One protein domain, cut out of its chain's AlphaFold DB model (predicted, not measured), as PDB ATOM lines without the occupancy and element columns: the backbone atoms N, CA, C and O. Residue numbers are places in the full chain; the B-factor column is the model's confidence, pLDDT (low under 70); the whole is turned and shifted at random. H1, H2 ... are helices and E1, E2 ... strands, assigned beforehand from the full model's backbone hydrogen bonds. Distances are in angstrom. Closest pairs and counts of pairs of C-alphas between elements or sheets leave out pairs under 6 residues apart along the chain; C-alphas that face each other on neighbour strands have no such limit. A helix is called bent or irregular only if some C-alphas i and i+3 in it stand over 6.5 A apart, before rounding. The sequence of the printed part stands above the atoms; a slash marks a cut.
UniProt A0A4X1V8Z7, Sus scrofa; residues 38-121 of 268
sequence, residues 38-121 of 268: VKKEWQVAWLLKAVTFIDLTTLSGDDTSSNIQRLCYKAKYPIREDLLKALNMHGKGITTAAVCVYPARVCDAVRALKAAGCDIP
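AT A GLANCE: This is residues 38 to 121 of the 268 residues of a protein of Sus scrofa (UniProt A0A4X1V8Z7). Near the middle of an elongated body, a tiny two-stranded sheet, E1 beside E2, has H2 packed on both strands and H4 packed on H2 at a steep tilt; toward one end of the length lie H1 and the short H3, apart from each other and from those two helices. The chain goes to and fro along the length: H1 leads toward E1, H2 and H3 go back, and a long link returns to E2. The printed part has 84 residues, with four named helices and two named strands in the order H1, E1, H2, H3, E2, H4; the sheet, E1 next to E2, is parallel, and the class is mostly helix. The whole is only just compact, close to loose, with a radius of gyration of the C-alphas of 14.0 A and spans of 42 by 24 by 18 A.

IN THESE COORDINATES: Find C-alpha 55 at (37.360, 50.123, -22.813), where E1 begins; it runs through residues 55 to 57. Its neighbour E2 is residues 98 to 101, 10.0 A long. H2 is residues 65 to 76, 16.6 A long. H4, residues 103 to 115, is 19.5 A long and ends at C-alpha 115, at (54.020, 41.601, -17.500); it is irregular, with C-alphas 104 and 107 7.3 A apart. Look for H1 at residues 41 to 51, 15.5 A long, from C-alpha 41 at (22.334, 31.587, -27.023). H3 is residues 81 to 86.

HOW THE PARTS SIT: Start at the sheet, where E1 and E2 are parallel at 27 degrees; C-alphas 55 and 98 face each other at 4.5 A. N 56 and O 98 are within hydrogen-bond range at 2.9 A, and so are N 100 and O 56 at 2.9 A. E1, H2, H3 and E2 form a strand-helix-strand unit, two parallel neighbour strands with helices between them along the chain, and its crossover is right-handed. The closest C-alphas of H2 and E2 are those of Ala 75 and Val 99, 6.7 A apart; those of E1 and H2 are Leu 56 and Ala 75, 6.2 A. H2 and H4 touch, closest at the C-alphas of Gln 69 and Ala 112, 5.4 A, and run the same way at a steep tilt of 54 degrees. H1 and H3 are apart, and so are H2 and H3. Each O i to N i+4 pair is within hydrogen-bond range in H1, H2 and H3; in H4, 7 of 9 are.

THE WHOLE: The two C-alphas farthest apart are those of Lys 39 and Ala 104, at 42.5 A. The printed part has no cut. The link from H3 to E2, 11 residues, is long. The mean pLDDT of the printed part is 95.2, and no printed residue is under 70.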
ATOM      1  N   VAL A  38      17.220  39.862 -28.079       80.25
ATOM      2  CA  VAL A  38      17.631  38.567 -28.626       80.25
ATOM      3  C   VAL A  38      17.621  37.543 -27.488       80.25
ATOM      4  O   VAL A  38      17.995  37.881 -26.368       80.25
ATOM      5  N   LYS A  39      17.154  36.317 -27.742       84.69
ATOM      6  CA  LYS A  39      16.916  35.310 -26.691       84.69
ATOM      7  C   LYS A  39      18.034  34.265 -26.621       84.69
ATOM      8  O   LYS A  39      18.608  33.905 -27.648       84.69
ATOM      9  N   LYS A  40      18.245  33.703 -25.422       84.69
ATOM     10  CA  LYS A  40      19.073  32.507 -25.156       84.69
ATOM     11  C   LYS A  40      20.511  32.640 -25.687       84.69
ATOM     12  O   LYS A  40      21.200  33.602 -25.369       84.69
ATOM     13  N   GLU A  41      20.969  31.683 -26.489       85.19
ATOM     14  CA  GLU A  41      22.334  31.587 -27.023       85.19
ATOM     15  C   GLU A  41      22.773  32.833 -27.802       85.19
ATOM     16  O   GLU A  41      23.902  33.293 -27.651       85.19
ATOM     17  N   TRP A  42      21.863  33.452 -28.556       87.94
ATOM     18  CA  TRP A  42      22.152  34.668 -29.310       87.94
ATOM     19  C   TRP A  42      22.433  35.843 -28.384       87.94
ATOM     20  O   TRP A  42      23.321  36.647 -28.648       87.94
ATOM     21  N   GLN A  43      21.703  35.925 -27.271       87.31
ATOM     22  CA  GLN A  43      21.938  36.935 -26.250       87.31
ATOM     23  C   GLN A  43      23.327  36.779 -25.638       87.31
ATOM     24  O   GLN A  43      24.063  37.755 -25.517       87.31
ATOM     25  N   VAL A  44      23.701  35.543 -25.305       89.06
ATOM     26  CA  VAL A  44      25.028  35.230 -24.776       89.06
ATOM     27  C   VAL A  44      26.106  35.610 -25.787       89.06
ATOM     28  O   VAL A  44      27.046  36.311 -25.427       89.06
ATOM     29  N   ALA A  45      25.947  35.240 -27.059       90.69
ATOM     30  CA  ALA A  45      26.887  35.608 -28.114       90.69
ATOM     31  C   ALA A  45      27.054  37.136 -28.237       90.69
ATOM     32  O   ALA A  45      28.180  37.625 -28.331       90.69
ATOM     33  N   TRP A  46      25.957  37.901 -28.166       90.56
ATOM     34  CA  TRP A  46      26.000  39.366 -28.165       90.56
ATOM     35  C   TRP A  46      26.706  39.939 -26.936       90.56
ATOM     36  O   TRP A  46      27.489  40.873 -27.086       90.56
ATOM     37  N   LEU A  47      26.482  39.384 -25.742       91.12
ATOM     38  CA  LEU A  47      27.156  39.824 -24.515       91.12
ATOM     39  C   LEU A  47      28.659  39.526 -24.556       91.12
ATOM     40  O   LEU A  47      29.464  40.408 -24.270       91.12
ATOM     41  N   LEU A  48      29.046  38.323 -24.987       93.69
ATOM     42  CA  LEU A  48      30.449  37.964 -25.199       93.69
ATOM     43  C   LEU A  48      31.108  38.895 -26.216       93.69
ATOM     44  O   LEU A  48      32.228  39.357 -26.010       93.69
ATOM     45  N   LYS A  49      30.398  39.224 -27.301       94.19
ATOM     46  CA  LYS A  49      30.901  40.168 -28.295       94.19
ATOM     47  C   LYS A  49      31.002  41.586 -27.736       94.19
ATOM     48  O   LYS A  49      31.989  42.261 -28.015       94.19
ATOM     49  N   ALA A  50      30.034  42.023 -26.934       92.62
ATOM     50  CA  ALA A  50      30.045  43.330 -26.288       92.62
ATOM     51  C   ALA A  50      31.266  43.504 -25.377       92.62
ATOM     52  O   ALA A  50      31.874  44.568 -25.407       92.62
ATOM     53  N   VAL A  51      31.690  42.454 -24.659       95.31
ATOM     54  CA  VAL A  51      32.927  42.475 -23.855       95.31
ATOM     55  C   VAL A  51      34.145  42.866 -24.698       95.31
ATOM     56  O   VAL A  51      34.942  43.692 -24.259       95.31
ATOM     57  N   THR A  52      34.233  42.382 -25.942       95.88
ATOM     58  CA  THR A  52      35.330  42.719 -26.876       95.88
ATOM     59  C   THR A  52      35.310  44.159 -27.399       95.88
ATOM     60  O   THR A  52      36.178  44.528 -28.179       95.88
ATOM     61  N   PHE A  53      34.320  44.963 -27.004       95.69
ATOM     62  CA  PHE A  53      34.202  46.386 -27.334       95.69
ATOM     63  C   PHE A  53      34.322  47.297 -26.104       95.69
ATOM     64  O   PHE A  53      34.095  48.499 -26.210       95.69
ATOM     65  N   ILE A  54      34.627  46.739 -24.929       96.19
ATOM     66  CA  ILE A  54      34.752  47.511 -23.691       96.19
ATOM     67  C   ILE A  54      36.139  48.155 -23.616       96.19
ATOM     68  O   ILE A  54      37.143  47.447 -23.635       96.19
ATOM     69  N   ASP A  55      36.188  49.469 -23.405       97.12
ATOM     70  CA  ASP A  55      37.360  50.123 -22.813       97.12
ATOM     71  C   ASP A  55      37.211  50.009 -21.293       97.12
ATOM     72  O   ASP A  55      36.412  50.715 -20.665       97.12
ATOM     73  N   LEU A  56      37.919  49.058 -20.683       97.62
ATOM     74  CA  LEU A  56      37.767  48.792 -19.258       97.62
ATOM     75  C   LEU A  56      38.432  49.921 -18.474       97.62
ATOM     76  O   LEU A  56      39.648  50.079 -18.494       97.62
ATOM     77  N   THR A  57      37.609  50.728 -17.815       96.88
ATOM     78  CA  THR A  57      38.016  52.056 -17.354       96.88
ATOM     79  C   THR A  57      38.081  52.126 -15.833       96.88
ATOM     80  O   THR A  57      37.141  51.705 -15.157       96.88
ATOM     81  N   THR A  58      39.139  52.737 -15.298       96.81
ATOM     82  CA  THR A  58      39.122  53.342 -13.958       96.81
ATOM     83  C   THR A  58      39.628  54.772 -14.053       96.81
ATOM     84  O   THR A  58      40.629  55.050 -14.706       96.81
ATOM     85  N   LEU A  59      38.865  55.687 -13.466       95.81
ATOM     86  CA  LEU A  59      39.145  57.122 -13.449       95.81
ATOM     87  C   LEU A  59      38.728  57.656 -12.083       95.81
ATOM     88  O   LEU A  59      37.822  58.488 -11.973       95.81
ATOM     89  N   SER A  60      39.314  57.098 -11.033       94.19
ATOM     90  CA  SER A  60      39.055  57.466  -9.647       94.19
ATOM     91  C   SER A  60      40.234  58.236  -9.056       94.19
ATOM     92  O   SER A  60      41.389  58.010  -9.411       94.19
ATOM     93  N   GLY A  61      39.948  59.165  -8.143       93.88
ATOM     94  CA  GLY A  61      40.991  59.963  -7.486       93.88
ATOM     95  C   GLY A  61      41.917  59.135  -6.585       93.88
ATOM     96  O   GLY A  61      43.025  59.566  -6.287       93.88
ATOM     97  N   ASP A  62      41.478  57.942  -6.185       95.50
ATOM     98  CA  ASP A  62      42.206  56.977  -5.357       95.50
ATOM     99  C   ASP A  62      42.840  55.832  -6.172       95.50
ATOM    100  O   ASP A  62      43.229  54.801  -5.617       95.50
ATOM    101  N   ASP A  63      42.970  55.984  -7.496       97.31
ATOM    102  CA  ASP A  63      43.622  54.981  -8.337       97.31
ATOM    103  C   ASP A  63      45.110  54.816  -7.980       97.31
ATOM    104  O   ASP A  63      45.941  55.715  -8.152       97.31
ATOM    105  N   THR A  64      45.458  53.605  -7.537       97.44
ATOM    106  CA  THR A  64      46.829  53.170  -7.235       97.44
ATOM    107  C   THR A  64      47.341  52.187  -8.281       97.44
ATOM    108  O   THR A  64      46.550  51.515  -8.944       97.44
ATOM    109  N   SER A  65      48.661  52.004  -8.364       97.12
ATOM    110  CA  SER A  65      49.276  50.981  -9.226       97.12
ATOM    111  C   SER A  65      48.672  49.584  -9.014       97.12
ATOM    112  O   SER A  65      48.431  48.862  -9.980       97.12
ATOM    113  N   SER A  66      48.333  49.220  -7.770       97.12
ATOM    114  CA  SER A  66      47.684  47.941  -7.450       97.12
ATOM    115  C   SER A  66      46.271  47.821  -8.041       97.12
ATOM    116  O   SER A  66      45.895  46.759  -8.543       97.12
ATOM    117  N   ASN A  67      45.489  48.908  -8.028       97.00
ATOM    118  CA  ASN A  67      44.160  48.947  -8.640       97.00
ATOM    119  C   ASN A  67      44.282  48.812 -10.163       97.00
ATOM    120  O   ASN A  67      43.546  48.030 -10.763       97.00
ATOM    121  N   ILE A  68      45.254  49.505 -10.770       98.31
ATOM    122  CA  ILE A  68      45.527  49.433 -12.212       98.31
ATOM    123  C   ILE A  68      45.959  48.024 -12.631       98.31
ATOM    124  O   ILE A  68      45.468  47.504 -13.631       98.31
ATOM    125  N   GLN A  69      46.810  47.355 -11.852       98.00
ATOM    126  CA  GLN A  69      47.182  45.962 -12.116       98.00
ATOM    127  C   GLN A  69      45.962  45.032 -12.096       98.00
ATOM    128  O   GLN A  69      45.791  44.220 -13.007       98.00
ATOM    129  N   ARG A  70      45.069  45.178 -11.103       97.94
ATOM    130  CA  ARG A  70      43.813  44.408 -11.048       97.94
ATOM    131  C   ARG A  70      42.900  44.707 -12.237       97.94
ATOM    132  O   ARG A  70      42.302  43.780 -12.783       97.94
ATOM    133  N   LEU A  71      42.815  45.968 -12.660       98.31
ATOM    134  CA  LEU A  71      42.077  46.373 -13.857       98.31
ATOM    135  C   LEU A  71      42.625  45.681 -15.110       98.31
ATOM    136  O   LEU A  71      41.855  45.088 -15.856       98.31
ATOM    137  N   CYS A  72      43.946  45.689 -15.302       98.50
ATOM    138  CA  CYS A  72      44.608  45.052 -16.441       98.50
ATOM    139  C   CYS A  72      44.415  43.528 -16.440       98.50
ATOM    140  O   CYS A  72      44.122  42.933 -17.476       98.50
ATOM    141  N   TYR A  73      44.496  42.890 -15.269       97.62
ATOM    142  CA  TYR A  73      44.185  41.465 -15.136       97.62
ATOM    143  C   TYR A  73      42.729  41.169 -15.523       97.62
ATOM    144  O   TYR A  73      42.462  40.233 -16.273       97.62
ATOM    145  N   LYS A  74      41.780  42.003 -15.078       97.62
ATOM    146  CA  LYS A  74      40.361  41.888 -15.446       97.62
ATOM    147  C   LYS A  74      40.112  42.173 -16.932       97.62
ATOM    148  O   LYS A  74      39.236  41.552 -17.516       97.62
ATOM    149  N   ALA A  75      40.873  43.069 -17.552       98.06
ATOM    150  CA  ALA A  75      40.802  43.336 -18.988       98.06
ATOM    151  C   ALA A  75      41.211  42.107 -19.814       98.06
ATOM    152  O   ALA A  75      40.560  41.771 -20.806       98.06
ATOM    153  N   LYS A  76      42.250  41.396 -19.359       97.25
ATOM    154  CA  LYS A  76      42.709  40.138 -19.958       97.25
ATOM    155  C   LYS A  76      41.759  38.965 -19.687       97.25
ATOM    156  O   LYS A  76      41.565  38.128 -20.561       97.25
ATOM    157  N   TYR A  77      41.158  38.914 -18.499       96.25
ATOM    158  CA  TYR A  77      40.247  37.847 -18.070       96.25
ATOM    159  C   TYR A  77      38.877  38.410 -17.644       96.25
ATOM    160  O   TYR A  77      38.515  38.346 -16.465       96.25
ATOM    161  N   PRO A  78      38.093  38.983 -18.578       96.00
ATOM    162  CA  PRO A  78      36.858  39.694 -18.239       96.00
ATOM    163  C   PRO A  78      35.712  38.768 -17.826       96.00
ATOM    164  O   PRO A  78      34.741  39.220 -17.218       96.00
ATOM    165  N   ILE A  79      35.808  37.479 -18.157       95.50
ATOM    166  CA  ILE A  79      34.785  36.466 -17.904       95.50
ATOM    167  C   ILE A  79      35.455  35.274 -17.233       95.50
ATOM    168  O   ILE A  79      36.551  34.872 -17.618       95.50
ATOM    169  N   ARG A  80      34.790  34.708 -16.223       94.31
ATOM    170  CA  ARG A  80      35.307  33.537 -15.514       94.31
ATOM    171  C   ARG A  80      35.434  32.334 -16.453       94.31
ATOM    172  O   ARG A  80      34.561  32.076 -17.281       94.31
ATOM    173  N   GLU A  81      36.502  31.569 -16.262       93.75
ATOM    174  CA  GLU A  81      36.856  30.430 -17.112       93.75
ATOM    175  C   GLU A  81      35.800  29.310 -17.099       93.75
ATOM    176  O   GLU A  81      35.531  28.693 -18.126       93.75
ATOM    177  N   ASP A  82      35.154  29.058 -15.958       95.81
ATOM    178  CA  ASP A  82      34.084  28.061 -15.840       95.81
ATOM    179  C   ASP A  82      32.860  28.413 -16.697       95.81
ATOM    180  O   ASP A  82      32.300  27.540 -17.363       95.81
ATOM    181  N   LEU A  83      32.500  29.699 -16.765       94.62
ATOM    182  CA  LEU A  83      31.437  30.184 -17.648       94.62
ATOM    183  C   LEU A  83      31.830  30.045 -19.121       94.62
ATOM    184  O   LEU A  83      31.025  29.591 -19.931       94.62
ATOM    185  N   LEU A  84      33.071  30.381 -19.479       95.12
ATOM    186  CA  LEU A  84      33.556  30.210 -20.850       95.12
ATOM    187  C   LEU A  84      33.542  28.738 -21.280       95.12
ATOM    188  O   LEU A  84      33.158  28.442 -22.411       95.12
ATOM    189  N   LYS A  85      33.894  27.806 -20.388       95.19
ATOM    190  CA  LYS A  85      33.788  26.361 -20.646       95.19
ATOM    191  C   LYS A  85      32.343  25.927 -20.865       95.19
ATOM    192  O   LYS A  85      32.068  25.299 -21.883       95.19
ATOM    193  N   ALA A  86      31.429  26.319 -19.975       94.19
ATOM    194  CA  ALA A  86      30.004  26.000 -20.095       94.19
ATOM    195  C   ALA A  86      29.377  26.536 -21.397       94.19
ATOM    196  O   ALA A  86      28.438  25.947 -21.925       94.19
ATOM    197  N   LEU A  87      29.918  27.633 -21.933       93.56
ATOM    198  CA  LEU A  87      29.473  28.262 -23.176       93.56
ATOM    199  C   LEU A  87      30.229  27.786 -24.429       93.56
ATOM    200  O   LEU A  87      29.968  28.304 -25.510       93.56
ATOM    201  N   ASN A  88      31.166  26.835 -24.314       93.94
ATOM    202  CA  ASN A  88      32.067  26.410 -25.400       93.94
ATOM    203  C   ASN A  88      32.907  27.554 -26.011       93.94
ATOM    204  O   ASN A  88      33.264  27.539 -27.189       93.94
ATOM    205  N   MET A  89      33.250  28.549 -25.191       94.44
ATOM    206  CA  MET A  89      34.022  29.743 -25.558       94.44
ATOM    207  C   MET A  89      35.382  29.824 -24.850       94.44
ATOM    208  O   MET A  89      36.102  30.815 -24.993       94.44
ATOM    209  N   HIS A  90      35.760  28.782 -24.107       91.75
ATOM    210  CA  HIS A  90      37.103  28.648 -23.548       91.75
ATOM    211  C   HIS A  90      38.160  28.676 -24.667       91.75
ATOM    212  O   HIS A  90      37.923  28.211 -25.782       91.75
ATOM    213  N   GLY A  91      39.316  29.284 -24.399       89.06
ATOM    214  CA  GLY A  91      40.397  29.409 -25.386       89.06
ATOM    215  C   GLY A  91      40.115  30.341 -26.576       89.06
ATOM    216  O   GLY A  91      40.986  30.511 -27.422       89.06
ATOM    217  N   LYS A  92      38.944  30.997 -26.655       91.75
ATOM    218  CA  LYS A  92      38.617  31.953 -27.735       91.75
ATOM    219  C   LYS A  92      39.265  33.333 -27.578       91.75
ATOM    220  O   LYS A  92      39.040  34.194 -28.421       91.75
ATOM    221  N   GLY A  93      40.045  33.550 -26.516       90.69
ATOM    222  CA  GLY A  93      40.801  34.789 -26.309       90.69
ATOM    223  C   GLY A  93      39.922  36.027 -26.114       90.69
ATOM    224  O   GLY A  93      40.246  37.089 -26.632       90.69
ATOM    225  N   ILE A  94      38.790  35.896 -25.411       95.19
ATOM    226  CA  ILE A  94      37.902  37.034 -25.137       95.19
ATOM    227  C   ILE A  94      38.573  37.963 -24.121       95.19
ATOM    228  O   ILE A  94      38.613  37.656 -22.932       95.19
ATOM    229  N   THR A  95      39.041  39.113 -24.594       96.94
ATOM    230  CA  THR A  95      39.546  40.222 -23.778       96.94
ATOM    231  C   THR A  95      38.669  41.457 -23.962       96.94
ATOM    232  O   THR A  95      37.809  41.498 -24.849       96.94
ATOM    233  N   THR A  96      38.880  42.481 -23.139       97.94
ATOM    234  CA  THR A  96      38.344  43.818 -23.426       97.94
ATOM    235  C   THR A  96      39.097  44.464 -24.595       97.94
ATOM    236  O   THR A  96      40.154  43.976 -25.003       97.94
ATOM    237  N   ALA A  97      38.530  45.527 -25.169       97.38
ATOM    238  CA  ALA A  97      39.098  46.220 -26.327       97.38
ATOM    239  C   ALA A  97      40.318  47.064 -25.953       97.38
ATOM    240  O   ALA A  97      41.292  47.084 -26.695       97.38
ATOM    241  N   ALA A  98      40.250  47.736 -24.803       98.38
ATOM    242  CA  ALA A  98      41.312  48.566 -24.251       98.38
ATOM    243  C   ALA A  98      41.203  48.629 -22.718       98.38
ATOM    244  O   ALA A  98      40.224  48.156 -22.122       98.38
ATOM    245  N   VAL A  99      42.197  49.243 -22.082       98.50
ATOM    246  CA  VAL A  99      42.152  49.713 -20.690       98.50
ATOM    247  C   VAL A  99      42.244  51.234 -20.692       98.50
ATOM    248  O   VAL A  99      43.150  51.767 -21.314       98.50
ATOM    249  N   CYS A 100      41.349  51.937 -19.997       98.56
ATOM    250  CA  CYS A 100      41.354  53.404 -19.937       98.56
ATOM    251  C   CYS A 100      41.671  53.900 -18.519       98.56
ATOM    252  O   CYS A 100      41.017  53.486 -17.556       98.56
ATOM    253  N   VAL A 101      42.675  54.772 -18.394       98.62
ATOM    254  CA  VAL A 101      43.192  55.275 -17.109       98.62
ATOM    255  C   VAL A 101      43.527  56.768 -17.159       98.62
ATOM    256  O   VAL A 101      43.596  57.377 -18.228       98.62
ATOM    257  N   TYR A 102      43.772  57.375 -15.997       98.38
ATOM    258  CA  TYR A 102      44.349  58.720 -15.927       98.38
ATOM    259  C   TYR A 102      45.793  58.757 -16.470       98.38
ATOM    260  O   TYR A 102      46.490  57.748 -16.352       98.38
ATOM    261  N   PRO A 103      46.281  59.908 -16.983       97.50
ATOM    262  CA  PRO A 103      47.636  60.042 -17.537       97.50
ATOM    263  C   PRO A 103      48.727  59.517 -16.603       97.50
ATOM    264  O   PRO A 103      49.507  58.651 -16.979       97.50
ATOM    265  N   ALA A 104      48.673  59.899 -15.324       97.00
ATOM    266  CA  ALA A 104      49.636  59.474 -14.303       97.00
ATOM    267  C   ALA A 104      49.672  57.952 -14.031       97.00
ATOM    268  O   ALA A 104      50.495  57.481 -13.245       97.00
ATOM    269  N   ARG A 105      48.749  57.180 -14.615       98.44
ATOM    270  CA  ARG A 105      48.606  55.729 -14.452       98.44
ATOM    271  C   ARG A 105      48.890  54.952 -15.741       98.44
ATOM    272  O   ARG A 105      48.851  53.722 -15.708       98.44
ATOM    273  N   VAL A 106      49.219  55.621 -16.850       98.69
ATOM    274  CA  VAL A 106      49.512  54.968 -18.138       98.69
ATOM    275  C   VAL A 106      50.703  54.017 -18.009       98.69
ATOM    276  O   VAL A 106      50.560  52.826 -18.288       98.69
ATOM    277  N   CYS A 107      51.828  54.490 -17.463       98.31
ATOM    278  CA  CYS A 107      53.005  53.657 -17.199       98.31
ATOM    279  C   CYS A 107      52.694  52.428 -16.317       98.31
ATOM    280  O   CYS A 107      53.294  51.362 -16.484       98.31
ATOM    281  N   ASP A 108      51.763  52.543 -15.364       98.44
ATOM    282  CA  ASP A 108      51.341  51.411 -14.529       98.44
ATOM    283  C   ASP A 108      50.568  50.370 -15.352       98.44
ATOM    284  O   ASP A 108      50.847  49.173 -15.243       98.44
ATOM    285  N   ALA A 109      49.644  50.816 -16.209       98.62
ATOM    286  CA  ALA A 109      48.838  49.948 -17.067       98.62
ATOM    287  C   ALA A 109      49.686  49.233 -18.129       98.62
ATOM    288  O   ALA A 109      49.598  48.011 -18.267       98.62
ATOM    289  N   VAL A 110      50.566  49.967 -18.817       98.56
ATOM    290  CA  VAL A 110      51.473  49.417 -19.839       98.56
ATOM    291  C   VAL A 110      52.369  48.334 -19.235       98.56
ATOM    292  O   VAL A 110      52.467  47.228 -19.772       98.56
ATOM    293  N   ARG A 111      52.986  48.604 -18.073       98.25
ATOM    294  CA  ARG A 111      53.823  47.614 -17.376       98.25
ATOM    295  C   ARG A 111      53.024  46.384 -16.954       98.25
ATOM    296  O   ARG A 111      53.512  45.269 -17.122       98.25
ATOM    297  N   ALA A 112      51.813  46.570 -16.428       98.31
ATOM    298  CA  ALA A 112      50.964  45.469 -15.982       98.31
ATOM    299  C   ALA A 112      50.540  44.549 -17.140       98.31
ATOM    300  O   ALA A 112      50.639  43.329 -17.018       98.31
ATOM    301  N   LEU A 113      50.114  45.115 -18.274       98.19
ATOM    302  CA  LEU A 113      49.709  44.343 -19.454       98.19
ATOM    303  C   LEU A 113      50.892  43.618 -20.099       98.19
ATOM    304  O   LEU A 113      50.788  42.426 -20.401       98.19
ATOM    305  N   LYS A 114      52.051  44.281 -20.194       97.25
ATOM    306  CA  LYS A 114      53.292  43.657 -20.668       97.25
ATOM    307  C   LYS A 114      53.724  42.494 -19.775       97.25
ATOM    308  O   LYS A 114      54.039  41.425 -20.285       97.25
ATOM    309  N   ALA A 115      53.704  42.671 -18.452       96.69
ATOM    310  CA  ALA A 115      54.020  41.601 -17.500       96.69
ATOM    311  C   ALA A 115      53.032  40.426 -17.596       96.69
ATOM    312  O   ALA A 115      53.410  39.275 -17.393       96.69
ATOM    313  N   ALA A 116      51.779  40.704 -17.959       94.06
ATOM    314  CA  ALA A 116      50.780  39.685 -18.237       94.06
ATOM    315  C   ALA A 116      50.917  39.053 -19.637       94.06
ATOM    316  O   ALA A 116      50.117  38.171 -19.951       94.06
ATOM    317  N   GLY A 117      51.868  39.470 -20.481       94.81
ATOM    318  CA  GLY A 117      52.019  38.981 -21.856       94.81
ATOM    319  C   GLY A 117      50.774  39.245 -22.706       94.81
ATOM    320  O   GLY A 117      50.233  38.320 -23.310       94.81
ATOM    321  N   CYS A 118      50.245  40.468 -22.646       93.31
ATOM    322  CA  CYS A 118      48.988  40.850 -23.278       93.31
ATOM    323  C   CYS A 118      49.119  42.191 -24.008       93.31
ATOM    324  O   CYS A 118      49.601  43.158 -23.428       93.31
ATOM    325  N   ASP A 119      48.617  42.248 -25.242       93.81
ATOM    326  CA  ASP A 119      48.735  43.412 -26.133       93.81
ATOM    327  C   ASP A 119      47.456  44.272 -26.166       93.81
ATOM    328  O   ASP A 119      47.136  44.887 -27.183       93.81
ATOM    329  N   ILE A 120      46.677  44.286 -25.077       97.94
ATOM    330  CA  ILE A 120      45.498  45.162 -24.976       97.94
ATOM    331  C   ILE A 120      45.974  46.630 -25.018       97.94
ATOM    332  O   ILE A 120      46.838  47.003 -24.224       97.94
ATOM    333  N   PRO A 121      45.417  47.478 -25.902       98.12
ATOM    334  CA  PRO A 121      45.702  48.909 -25.947       98.12
ATOM    335  C   PRO A 121      45.474  49.616 -24.607       98.12
ATOM    336  O   PRO A 121      44.493  49.352 -23.902       98.12
TER     337      PRO A 121